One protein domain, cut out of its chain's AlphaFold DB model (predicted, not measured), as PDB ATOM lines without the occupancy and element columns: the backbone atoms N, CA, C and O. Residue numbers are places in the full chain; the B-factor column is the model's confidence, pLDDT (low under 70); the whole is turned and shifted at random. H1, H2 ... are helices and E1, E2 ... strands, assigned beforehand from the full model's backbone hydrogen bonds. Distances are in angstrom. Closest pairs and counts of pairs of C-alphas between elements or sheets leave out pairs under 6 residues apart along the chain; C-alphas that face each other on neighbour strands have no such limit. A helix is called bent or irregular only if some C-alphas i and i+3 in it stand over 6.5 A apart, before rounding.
ATOM      1  N   ASP A 502     188.499 120.550 173.705       39.44
ATOM      2  CA  ASP A 502     189.608 119.626 173.927       39.44
ATOM      3  C   ASP A 502     190.923 120.405 174.134       39.44
ATOM      4  O   ASP A 502     191.612 120.752 173.166       39.44
ATOM      5  N   PRO A 503     191.289 120.714 175.393       42.62
ATOM      6  CA  PRO A 503     192.463 121.528 175.703       42.62
ATOM      7  C   PRO A 503     193.788 120.858 175.310       42.62
ATOM      8  O   PRO A 503     194.790 121.556 175.149       42.62
ATOM      9  N   SER A 504     193.799 119.538 175.077       38.72
ATOM     10  CA  SER A 504     194.979 118.801 174.601       38.72
ATOM     11  C   SER A 504     195.361 119.138 173.150       38.72
ATOM     12  O   SER A 504     196.484 118.878 172.721       38.72
ATOM     13  N   LYS A 505     194.459 119.795 172.402       41.28
ATOM     14  CA  LYS A 505     194.674 120.250 171.017       41.28
ATOM     15  C   LYS A 505     195.194 121.688 170.908       41.28
ATOM     16  O   LYS A 505     195.430 122.175 169.798       41.28
ATOM     17  N   ILE A 506     195.393 122.391 172.026       42.97
ATOM     18  CA  ILE A 506     195.889 123.772 172.029       42.97
ATOM     19  C   ILE A 506     197.423 123.761 171.947       42.97
ATOM     20  O   ILE A 506     198.122 123.529 172.926       42.97
ATOM     21  N   LYS A 507     197.965 124.062 170.759       39.25
ATOM     22  CA  LYS A 507     199.421 124.105 170.495       39.25
ATOM     23  C   LYS A 507     200.158 125.256 171.209       39.25
ATOM     24  O   LYS A 507     201.384 125.305 171.191       39.25
ATOM     25  N   TYR A 508     199.423 126.188 171.819       42.44
ATOM     26  CA  TYR A 508     199.955 127.347 172.535       42.44
ATOM     27  C   TYR A 508     199.502 127.310 173.992       42.44
ATOM     28  O   TYR A 508     198.316 127.145 174.262       42.44
ATOM     29  N   ALA A 509     200.432 127.486 174.930       42.78
ATOM     30  CA  ALA A 509     200.098 127.556 176.347       42.78
ATOM     31  C   ALA A 509     198.987 128.597 176.598       42.78
ATOM     32  O   ALA A 509     198.991 129.682 176.003       42.78
ATOM     33  N   GLY A 510     198.032 128.252 177.469       51.62
ATOM     34  CA  GLY A 510     196.978 129.164 177.912       51.62
ATOM     35  C   GLY A 510     197.548 130.470 178.478       51.62
ATOM     36  O   GLY A 510     198.742 130.581 178.772       51.62
ATOM     37  N   ALA A 511     196.702 131.493 178.607       60.97
ATOM     38  CA  ALA A 511     197.136 132.753 179.202       60.97
ATOM     39  C   ALA A 511     197.708 132.530 180.606       60.97
ATOM     40  O   ALA A 511     197.146 131.792 181.410       60.97
ATOM     41  N   SER A 512     198.849 133.156 180.870       70.44
ATOM     42  CA  SER A 512     199.552 133.089 182.146       70.44
ATOM     43  C   SER A 512     199.894 134.498 182.604       70.44
ATOM     44  O   SER A 512     199.888 135.442 181.811       70.44
ATOM     45  N   PHE A 513     200.186 134.642 183.890       76.94
ATOM     46  CA  PHE A 513     200.627 135.901 184.464       76.94
ATOM     47  C   PHE A 513     202.156 135.948 184.510       76.94
ATOM     48  O   PHE A 513     202.807 135.014 184.975       76.94
ATOM     49  N   GLY A 514     202.730 137.034 183.998       79.62
ATOM     50  CA  GLY A 514     204.130 137.402 184.202       79.62
ATOM     51  C   GLY A 514     204.229 138.658 185.060       79.62
ATOM     52  O   GLY A 514     203.361 138.915 185.882       79.62
ATOM     53  N   LYS A 515     205.256 139.485 184.855       81.75
ATOM     54  CA  LYS A 515     205.384 140.777 185.547       81.75
ATOM     55  C   LYS A 515     205.568 141.907 184.549       81.75
ATOM     56  O   LYS A 515     206.448 141.826 183.695       81.75
ATOM     57  N   SER A 516     204.758 142.956 184.668       81.38
ATOM     58  CA  SER A 516     204.978 144.223 183.971       81.38
ATOM     59  C   SER A 516     205.477 145.286 184.939       81.38
ATOM     60  O   SER A 516     204.905 145.479 186.004       81.38
ATOM     61  N   LEU A 517     206.499 146.034 184.521       75.31
ATOM     62  CA  LEU A 517     206.972 147.229 185.229       75.31
ATOM     63  C   LEU A 517     206.092 148.462 184.950       75.31
ATOM     64  O   LEU A 517     206.332 149.536 185.495       75.31
ATOM     65  N   SER A 518     205.102 148.331 184.061       78.12
ATOM     66  CA  SER A 518     204.244 149.424 183.613       78.12
ATOM     67  C   SER A 518     202.771 149.043 183.667       78.12
ATOM     68  O   SER A 518     202.351 147.998 183.169       78.12
ATOM     69  N   LYS A 519     201.959 149.965 184.189       81.81
ATOM     70  CA  LYS A 519     200.492 149.872 184.160       81.81
ATOM     71  C   LYS A 519     199.910 150.150 182.771       81.81
ATOM     72  O   LYS A 519     198.746 149.863 182.496       81.81
ATOM     73  N   ASN A 520     200.710 150.705 181.857       86.62
ATOM     74  CA  ASN A 520     200.279 150.944 180.487       86.62
ATOM     75  C   ASN A 520     200.393 149.651 179.669       86.62
ATOM     76  O   ASN A 520     201.367 149.413 178.952       86.62
ATOM     77  N   TYR A 521     199.375 148.807 179.793       86.94
ATOM     78  CA  TYR A 521     199.332 147.500 179.145       86.94
ATOM     79  C   TYR A 521     199.357 147.588 177.613       86.94
ATOM     80  O   TYR A 521     200.020 146.788 176.963       86.94
ATOM     81  N   ARG A 522     198.704 148.599 177.017       86.88
ATOM     82  CA  ARG A 522     198.733 148.796 175.559       86.88
ATOM     83  C   ARG A 522     200.153 149.045 175.075       86.88
ATOM     84  O   ARG A 522     200.599 148.387 174.143       86.88
ATOM     85  N   LYS A 523     200.870 149.941 175.759       86.62
ATOM     86  CA  LYS A 523     202.282 150.204 175.483       86.62
ATOM     87  C   LYS A 523     203.135 148.953 175.697       86.62
ATOM     88  O   LYS A 523     203.913 148.608 174.826       86.62
ATOM     89  N   THR A 524     202.921 148.228 176.794       86.12
ATOM     90  CA  THR A 524     203.643 146.978 177.099       86.12
ATOM     91  C   THR A 524     203.491 145.940 175.979       86.12
ATOM     92  O   THR A 524     204.465 145.306 175.582       86.12
ATOM     93  N   PHE A 525     202.284 145.790 175.425       87.88
ATOM     94  CA  PHE A 525     202.022 144.862 174.325       87.88
ATOM     95  C   PHE A 525     202.616 145.330 172.989       87.88
ATOM     96  O   PHE A 525     203.194 144.518 172.268       87.88
ATOM     97  N   LEU A 526     202.470 146.616 172.658       88.25
ATOM     98  CA  LEU A 526     202.915 147.177 171.379       88.25
ATOM     99  C   LEU A 526     204.431 147.391 171.320       88.25
ATOM    100  O   LEU A 526     205.015 147.161 170.271       88.25
ATOM    101  N   ASP A 527     205.090 147.707 172.438       87.00
ATOM    102  CA  ASP A 527     206.556 147.761 172.513       87.00
ATOM    103  C   ASP A 527     207.166 146.371 172.230       87.00
ATOM    104  O   ASP A 527     208.195 146.259 171.567       87.00
ATOM    105  N   ALA A 528     206.502 145.296 172.681       83.94
ATOM    106  CA  ALA A 528     206.905 143.919 172.394       83.94
ATOM    107  C   ALA A 528     206.478 143.434 170.993       83.94
ATOM    108  O   ALA A 528     207.096 142.524 170.442       83.94
ATOM    109  N   ASN A 529     205.433 144.031 170.409       83.56
ATOM    110  CA  ASN A 529     204.866 143.648 169.112       83.56
ATOM    111  C   ASN A 529     204.628 144.872 168.207       83.56
ATOM    112  O   ASN A 529     203.489 145.126 167.801       83.56
ATOM    113  N   PRO A 530     205.682 145.620 167.835       87.81
ATOM    114  CA  PRO A 530     205.535 146.917 167.166       87.81
ATOM    115  C   PRO A 530     204.862 146.815 165.791       87.81
ATOM    116  O   PRO A 530     204.196 147.739 165.343       87.81
ATOM    117  N   LYS A 531     204.963 145.656 165.131       81.19
ATOM    118  CA  LYS A 531     204.343 145.397 163.820       81.19
ATOM    119  C   LYS A 531     202.812 145.337 163.852       81.19
ATOM    120  O   LYS A 531     202.204 145.347 162.793       81.19
ATOM    121  N   LEU A 532     202.205 145.223 165.034       78.44
ATOM    122  CA  LEU A 532     200.752 145.114 165.203       78.44
ATOM    123  C   LEU A 532     200.099 146.460 165.557       78.44
ATOM    124  O   LEU A 532     198.881 146.535 165.745       78.44
ATOM    125  N   GLU A 533     200.896 147.524 165.675       81.69
ATOM    126  CA  GLU A 533     200.408 148.853 166.015       81.69
ATOM    127  C   GLU A 533     199.427 149.365 164.951       81.69
ATOM    128  O   GLU A 533     199.708 149.389 163.757       81.69
ATOM    129  N   GLY A 534     198.222 149.735 165.389       79.81
ATOM    130  CA  GLY A 534     197.149 150.183 164.500       79.81
ATOM    131  C   GLY A 534     196.284 149.068 163.892       79.81
ATOM    132  O   GLY A 534     195.175 149.376 163.447       79.81
ATOM    133  N   GLU A 535     196.692 147.799 163.954       72.50
ATOM    134  CA  GLU A 535     195.945 146.663 163.378       72.50
ATOM    135  C   GLU A 535     195.093 145.903 164.409       72.50
ATOM    136  O   GLU A 535     194.044 145.339 164.075       72.50
ATOM    137  N   VAL A 536     195.502 145.937 165.680       80.25
ATOM    138  CA  VAL A 536     194.861 145.187 166.770       80.25
ATOM    139  C   VAL A 536     194.344 146.089 167.891       80.25
ATOM    140  O   VAL A 536     194.824 147.205 168.098       80.25
ATOM    141  N   VAL A 537     193.364 145.588 168.636       80.44
ATOM    142  CA  VAL A 537     192.933 146.115 169.932       80.44
ATOM    143  C   VAL A 537     193.520 145.220 171.013       80.44
ATOM    144  O   VAL A 537     193.364 144.000 170.976       80.44
ATOM    145  N   VAL A 538     194.238 145.823 171.958       84.38
ATOM    146  CA  VAL A 538     194.876 145.082 173.050       84.38
ATOM    147  C   VAL A 538     193.864 144.847 174.165       84.38
ATOM    148  O   VAL A 538     193.294 145.806 174.692       84.38
ATOM    149  N   HIS A 539     193.707 143.584 174.545       83.94
ATOM    150  CA  HIS A 539     192.870 143.116 175.647       83.94
ATOM    151  C   HIS A 539     193.678 142.329 176.664       83.94
ATOM    152  O   HIS A 539     194.767 141.829 176.373       83.94
ATOM    153  N   HIS A 540     193.102 142.198 177.851       84.38
ATOM    154  CA  HIS A 540     193.541 141.246 178.857       84.38
ATOM    155  C   HIS A 540     192.879 139.890 178.607       84.38
ATOM    156  O   HIS A 540     191.697 139.834 178.283       84.38
ATOM    157  N   ALA A 541     193.640 138.806 178.734       75.94
ATOM    158  CA  ALA A 541     193.125 137.449 178.599       75.94
ATOM    159  C   ALA A 541     192.368 137.009 179.859       75.94
ATOM    160  O   ALA A 541     191.309 136.401 179.755       75.94
ATOM    161  N   ALA A 542     192.887 137.353 181.039       72.75
ATOM    162  CA  ALA A 542     192.145 137.324 182.291       72.75
ATOM    163  C   ALA A 542     191.491 138.689 182.548       72.75
ATOM    164  O   ALA A 542     192.134 139.726 182.393       72.75
ATOM    165  N   GLU A 543     190.222 138.708 182.947       72.81
ATOM    166  CA  GLU A 543     189.464 139.950 183.114       72.81
ATOM    167  C   GLU A 543     190.061 140.892 184.172       72.81
ATOM    168  O   GLU A 543     190.367 140.487 185.295       72.81
ATOM    169  N   GLN A 544     190.111 142.196 183.869       77.00
ATOM    170  CA  GLN A 544     190.585 143.214 184.819       77.00
ATOM    171  C   GLN A 544     189.761 143.253 186.113       77.00
ATOM    172  O   GLN A 544     190.282 143.630 187.161       77.00
ATOM    173  N   GLN A 545     188.491 142.831 186.068       73.12
ATOM    174  CA  GLN A 545     187.615 142.803 187.241       73.12
ATOM    175  C   GLN A 545     188.154 141.902 188.359       73.12
ATOM    176  O   GLN A 545     187.814 142.121 189.521       73.12
ATOM    177  N   ILE A 546     189.032 140.944 188.038       73.00
ATOM    178  CA  ILE A 546     189.690 140.074 189.017       73.00
ATOM    179  C   ILE A 546     190.492 140.895 190.036       73.00
ATOM    180  O   ILE A 546     190.472 140.552 191.215       73.00
ATOM    181  N   LEU A 547     191.084 142.031 189.633       70.69
ATOM    182  CA  LEU A 547     191.813 142.928 190.542       70.69
ATOM    183  C   LEU A 547     190.942 143.466 191.684       70.69
ATOM    184  O   LEU A 547     191.456 143.754 192.761       70.69
ATOM    185  N   HIS A 548     189.637 143.618 191.451       67.31
ATOM    186  CA  HIS A 548     188.714 144.230 192.406       67.31
ATOM    187  C   HIS A 548     187.768 143.218 193.058       67.31
ATOM    188  O   HIS A 548     187.401 143.393 194.216       67.31
ATOM    189  N   ARG A 549     187.377 142.157 192.338       59.06
ATOM    190  CA  ARG A 549     186.499 141.096 192.858       59.06
ATOM    191  C   ARG A 549     187.252 140.072 193.706       59.06
ATOM    192  O   ARG A 549     186.669 139.517 194.628       59.06
ATOM    193  N   TYR A 550     188.533 139.854 193.412       64.25
ATOM    194  CA  TYR A 550     189.373 138.858 194.072       64.25
ATOM    195  C   TYR A 550     190.691 139.501 194.512       64.25
ATOM    196  O   TYR A 550     191.766 139.234 193.970       64.25
ATOM    197  N   LEU A 551     190.585 140.402 195.491       61.34
ATOM    198  CA  LEU A 551     191.721 141.149 196.032       61.34
ATOM    199  C   LEU A 551     192.846 140.194 196.462       61.34
ATOM    200  O   LEU A 551     192.651 139.343 197.323       61.34
ATOM    201  N   GLY A 552     194.033 140.367 195.874       57.25
ATOM    202  CA  GLY A 552     195.226 139.578 196.197       57.25
ATOM    203  C   GLY A 552     195.434 138.312 195.359       57.25
ATOM    204  O   GLY A 552     196.468 137.678 195.524       57.25
ATOM    205  N   VAL A 553     194.515 137.967 194.446       69.62
ATOM    206  CA  VAL A 553     194.674 136.813 193.535       69.62
ATOM    207  C   VAL A 553     195.551 137.144 192.325       69.62
ATOM    208  O   VAL A 553     196.290 136.293 191.845       69.62
ATOM    209  N   VAL A 554     195.482 138.383 191.836       72.38
ATOM    210  CA  VAL A 554     196.329 138.890 190.749       72.38
ATOM    211  C   VAL A 554     196.760 140.302 191.123       72.38
ATOM    212  O   VAL A 554     195.935 141.109 191.555       72.38
ATOM    213  N   THR A 555     198.045 140.612 190.990       81.12
ATOM    214  CA  THR A 555     198.550 141.979 191.165       81.12
ATOM    215  C   THR A 555     198.321 142.810 189.904       81.12
ATOM    216  O   THR A 555     198.179 142.291 188.800       81.12
ATOM    217  N   GLU A 556     198.306 144.135 190.032       80.88
ATOM    218  CA  GLU A 556     198.159 145.030 188.874       80.88
ATOM    219  C   GLU A 556     199.309 144.832 187.859       80.88
ATOM    220  O   GLU A 556     199.099 144.858 186.647       80.88
ATOM    221  N   GLU A 557     200.511 144.521 188.349       83.75
ATOM    222  CA  GLU A 557     201.690 144.192 187.537       83.75
ATOM    223  C   GLU A 557     201.526 142.884 186.750       83.75
ATOM    224  O   GLU A 557     201.917 142.805 185.582       83.75
ATOM    225  N   GLU A 558     200.931 141.865 187.370       83.50
ATOM    226  CA  GLU A 558     200.601 140.588 186.731       83.50
ATOM    227  C   GLU A 558     199.471 140.747 185.723       83.50
ATOM    228  O   GLU A 558     199.550 140.232 184.605       83.50
ATOM    229  N   MET A 559     198.456 141.537 186.069       85.88
ATOM    230  CA  MET A 559     197.342 141.831 185.182       85.88
ATOM    231  C   MET A 559     197.841 142.505 183.900       85.88
ATOM    232  O   MET A 559     197.451 142.102 182.809       85.88
ATOM    233  N   HIS A 560     198.758 143.470 183.995       87.81
ATOM    234  CA  HIS A 560     199.320 144.171 182.835       87.81
ATOM    235  C   HIS A 560     200.525 143.471 182.180       87.81
ATOM    236  O   HIS A 560     201.137 144.044 181.276       87.81
ATOM    237  N   SER A 561     200.871 142.250 182.599       87.94
ATOM    238  CA  SER A 561     201.986 141.479 182.034       87.94
ATOM    239  C   SER A 561     201.739 141.049 180.588       87.94
ATOM    240  O   SER A 561     200.630 140.663 180.226       87.94
ATOM    241  N   LEU A 562     202.787 141.058 179.757       83.44
ATOM    242  CA  LEU A 562     202.701 140.692 178.335       83.44
ATOM    243  C   LEU A 562     202.057 139.309 178.118       83.44
ATOM    244  O   LEU A 562     201.303 139.109 177.169       83.44
ATOM    245  N   GLN A 563     202.314 138.376 179.033       84.12
ATOM    246  CA  GLN A 563     201.795 137.009 179.033       84.12
ATOM    247  C   GLN A 563     200.263 136.955 179.156       84.12
ATOM    248  O   GLN A 563     199.635 136.044 178.601       84.12
ATOM    249  N   ASN A 564     199.659 137.967 179.786       86.19
ATOM    250  CA  ASN A 564     198.217 138.122 179.950       86.19
ATOM    251  C   ASN A 564     197.579 139.045 178.890       86.19
ATOM    252  O   ASN A 564     196.370 139.251 178.905       86.19
ATOM    253  N   LEU A 565     198.343 139.603 177.945       84.00
ATOM    254  CA  LEU A 565     197.817 140.531 176.936       84.00
ATOM    255  C   LEU A 565     197.632 139.868 175.572       84.00
ATOM    256  O   LEU A 565     198.444 139.047 175.144       84.00
ATOM    257  N   ARG A 566     196.557 140.218 174.862       83.56
ATOM    258  CA  ARG A 566     196.240 139.693 173.526       83.56
ATOM    259  C   ARG A 566     195.872 140.824 172.578       83.56
ATOM    260  O   ARG A 566     195.042 141.668 172.900       83.56
ATOM    261  N   GLY A 567     196.481 140.819 171.397       79.00
ATOM    262  CA  GLY A 567     196.098 141.689 170.291       79.00
ATOM    263  C   GLY A 567     194.991 141.028 169.485       79.00
ATOM    264  O   GLY A 567     195.248 140.068 168.764       79.00
ATOM    265  N   ILE A 568     193.765 141.527 169.613       75.06
ATOM    266  CA  ILE A 568     192.625 141.053 168.830       75.06
ATOM    267  C   ILE A 568     192.512 141.927 167.578       75.06
ATOM    268  O   ILE A 568     192.425 143.149 167.706       75.06
ATOM    269  N   PRO A 569     192.503 141.355 166.363       75.62
ATOM    270  CA  PRO A 569     192.289 142.125 165.142       75.62
ATOM    271  C   PRO A 569     191.021 142.984 165.233       75.62
ATOM    272  O   PRO A 569     189.967 142.499 165.647       75.62
ATOM    273  N   LYS A 570     191.097 144.259 164.826       74.44
ATOM    274  CA  LYS A 570     189.984 145.226 164.967       74.44
ATOM    275  C   LYS A 570     188.658 144.750 164.358       74.44
ATOM    276  O   LYS A 570     187.588 145.102 164.839       74.44
ATOM    277  N   ASN A 571     188.715 143.933 163.307       62.81
ATOM    278  CA  ASN A 571     187.541 143.353 162.648       62.81
ATOM    279  C   ASN A 571     186.880 142.200 163.433       62.81
ATOM    280  O   ASN A 571     185.768 141.800 163.087       62.81
ATOM    281  N   LEU A 572     187.547 141.662 164.457       59.72
ATOM    282  CA  LEU A 572     187.054 140.594 165.335       59.72
ATOM    283  C   LEU A 572     186.651 141.099 166.728       59.72
ATOM    284  O   LEU A 572     185.853 140.442 167.393       59.72
ATOM    285  N   ASP A 573     187.133 142.273 167.133       59.50
ATOM    286  CA  ASP A 573     186.882 142.872 168.450       59.50
ATOM    287  C   ASP A 573     185.377 142.989 168.775       59.50
ATOM    288  O   ASP A 573     184.887 142.429 169.755       59.50
ATOM    289  N   ASN A 574     184.597 143.578 167.863       57.56
ATOM    290  CA  ASN A 574     183.147 143.763 168.030       57.56
ATOM    291  C   ASN A 574     182.339 142.452 168.133       57.56
ATOM    292  O   ASN A 574     181.192 142.468 168.582       57.56
ATOM    293  N   LEU A 575     182.888 141.319 167.676       53.00
ATOM    294  CA  LEU A 575     182.215 140.013 167.730       53.00
ATOM    295  C   LEU A 575     182.442 139.296 169.060       53.00
ATOM    296  O   LEU A 575     181.588 138.508 169.463       53.00
ATOM    297  N   LEU A 576     183.565 139.565 169.726       53.91
ATOM    298  CA  LEU A 576     183.935 138.915 170.982       53.91
ATOM    299  C   LEU A 576     183.305 139.619 172.194       53.91
ATOM    300  O   LEU A 576     182.845 138.936 173.104       53.91
ATOM    301  N   HIS A 577     183.153 140.949 172.155       49.00
ATOM    302  CA  HIS A 577     182.511 141.728 173.232       49.00
ATOM    303  C   HIS A 577     180.986 141.572 173.336       49.00
ATOM    304  O   HIS A 577     180.419 141.898 174.367       49.00
ATOM    305  N   ASN A 578     180.303 141.072 172.300       39.19
ATOM    306  CA  ASN A 578     178.830 140.997 172.275       39.19
ATOM    307  C   ASN A 578     178.249 139.599 172.562       39.19
ATOM    308  O   ASN A 578     177.029 139.441 172.533       39.19
ATOM    309  N   LYS A 579     179.081 138.562 172.749       40.66
ATOM    310  CA  LYS A 579     178.589 137.177 172.897       40.66
ATOM    311  C   LYS A 579     179.294 136.309 173.941       40.66
ATOM    312  O   LYS A 579     178.826 135.192 174.144       40.66
ATOM    313  N   ILE A 580     180.392 136.754 174.557       35.50
ATOM    314  CA  ILE A 580     181.187 135.899 175.465       35.50
ATOM    315  C   ILE A 580     181.436 136.537 176.849       35.50
ATOM    316  O   ILE A 580     181.852 135.822 177.753       35.50
ATOM    317  N   PHE A 581     181.087 137.810 177.066       35.72
ATOM    318  CA  PHE A 581     181.130 138.455 178.387       35.72
ATOM    319  C   PHE A 581     179.779 139.056 178.764       35.72
ATOM    320  O   PHE A 581     179.113 139.602 177.850       35.72
TER     321      PHE A 581
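Overview. This is residues 502 to 581 of the 581 residues of an uncharacterized protein of Mesorhizobium loti R88b (UniProt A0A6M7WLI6). A short ribbon of two antiparallel strands, E1 and E2, makes the middle, with H1 packed over one side of it and H4 turning off the end of E2 on the other side. Beyond the other end of the ribbon are the short helices H2 and H3, and two stretches stick out from the body: residues 502 to 508, where the printed part begins, and residues 548 to 553, of which 548 and 549 belong to H2. The 80 printed residues include four named helices and two named strands, in the order H1 E1 H2 H3 E2 H4; the class is mixed, helices and strands, with under half of the residues in named elements. The whole is compact, with a radius of gyration of the C-alphas of 13.3 A and spans of 34 by 32 by 27 A.

Arrangement. Residues 502 to 520 hold no named element. H1, residues 521 to 528, comes closest to E1, residues 536 to 540, at the C-alphas of Arg 522 and Val 538, 5.9 A apart. Its closest C-alphas to E2, residues 565 to 569, are those of Phe 525 and Leu 565, 6.6 A apart. E1 and E2 are antiparallel neighbours with 147 degrees between their directions; N 537 and O 568 are 2.8 A apart and N 566 and O 539 2.8 A, within hydrogen-bond range. H2, residues 546 to 549, and H3, residues 556 to 559, are close but not clearly touching, the closest C-alphas being those of Leu 547 and Glu 556, 6.9 A apart. H4, residues 570 to 576, comes closest to E1 at the C-alphas of Lys 570 and Val 536, 5.2 A apart. H1 and H4 are apart. Within hydrogen-bond range are 3 of 4 O i to N i+4 pairs in H1 and 1 of 3 in H4, where 2 of 4 O i to N i+3 pairs are; H2 and H3 are too short for an i+4 pair.

Along the chain. H1 begins at C-alpha 521, (199.332, 147.500, 179.145), and is 10.8 A long. E1 is 12.8 A long and E2 13.1 A. H4, 10.6 A long, ends at C-alpha 576, (183.935, 138.915, 170.982); it is irregular, but only just, with C-alphas 571 and 574 7.0 A apart.

Size, cuts and confidence. The two C-alphas farthest apart are those of Lys 531 and Leu 551, at 34.9 A. The printed part has no cut and ends at Phe 581, the chain's last residue. The links E1 to H2, H3 to E2 and E2 to H4 are tight, and H1 to E1 and H2 to H3 are short. The mean pLDDT of the printed part is 70.7; residues 502 to 511, 548 to 553 and 571 to 581 are under 70.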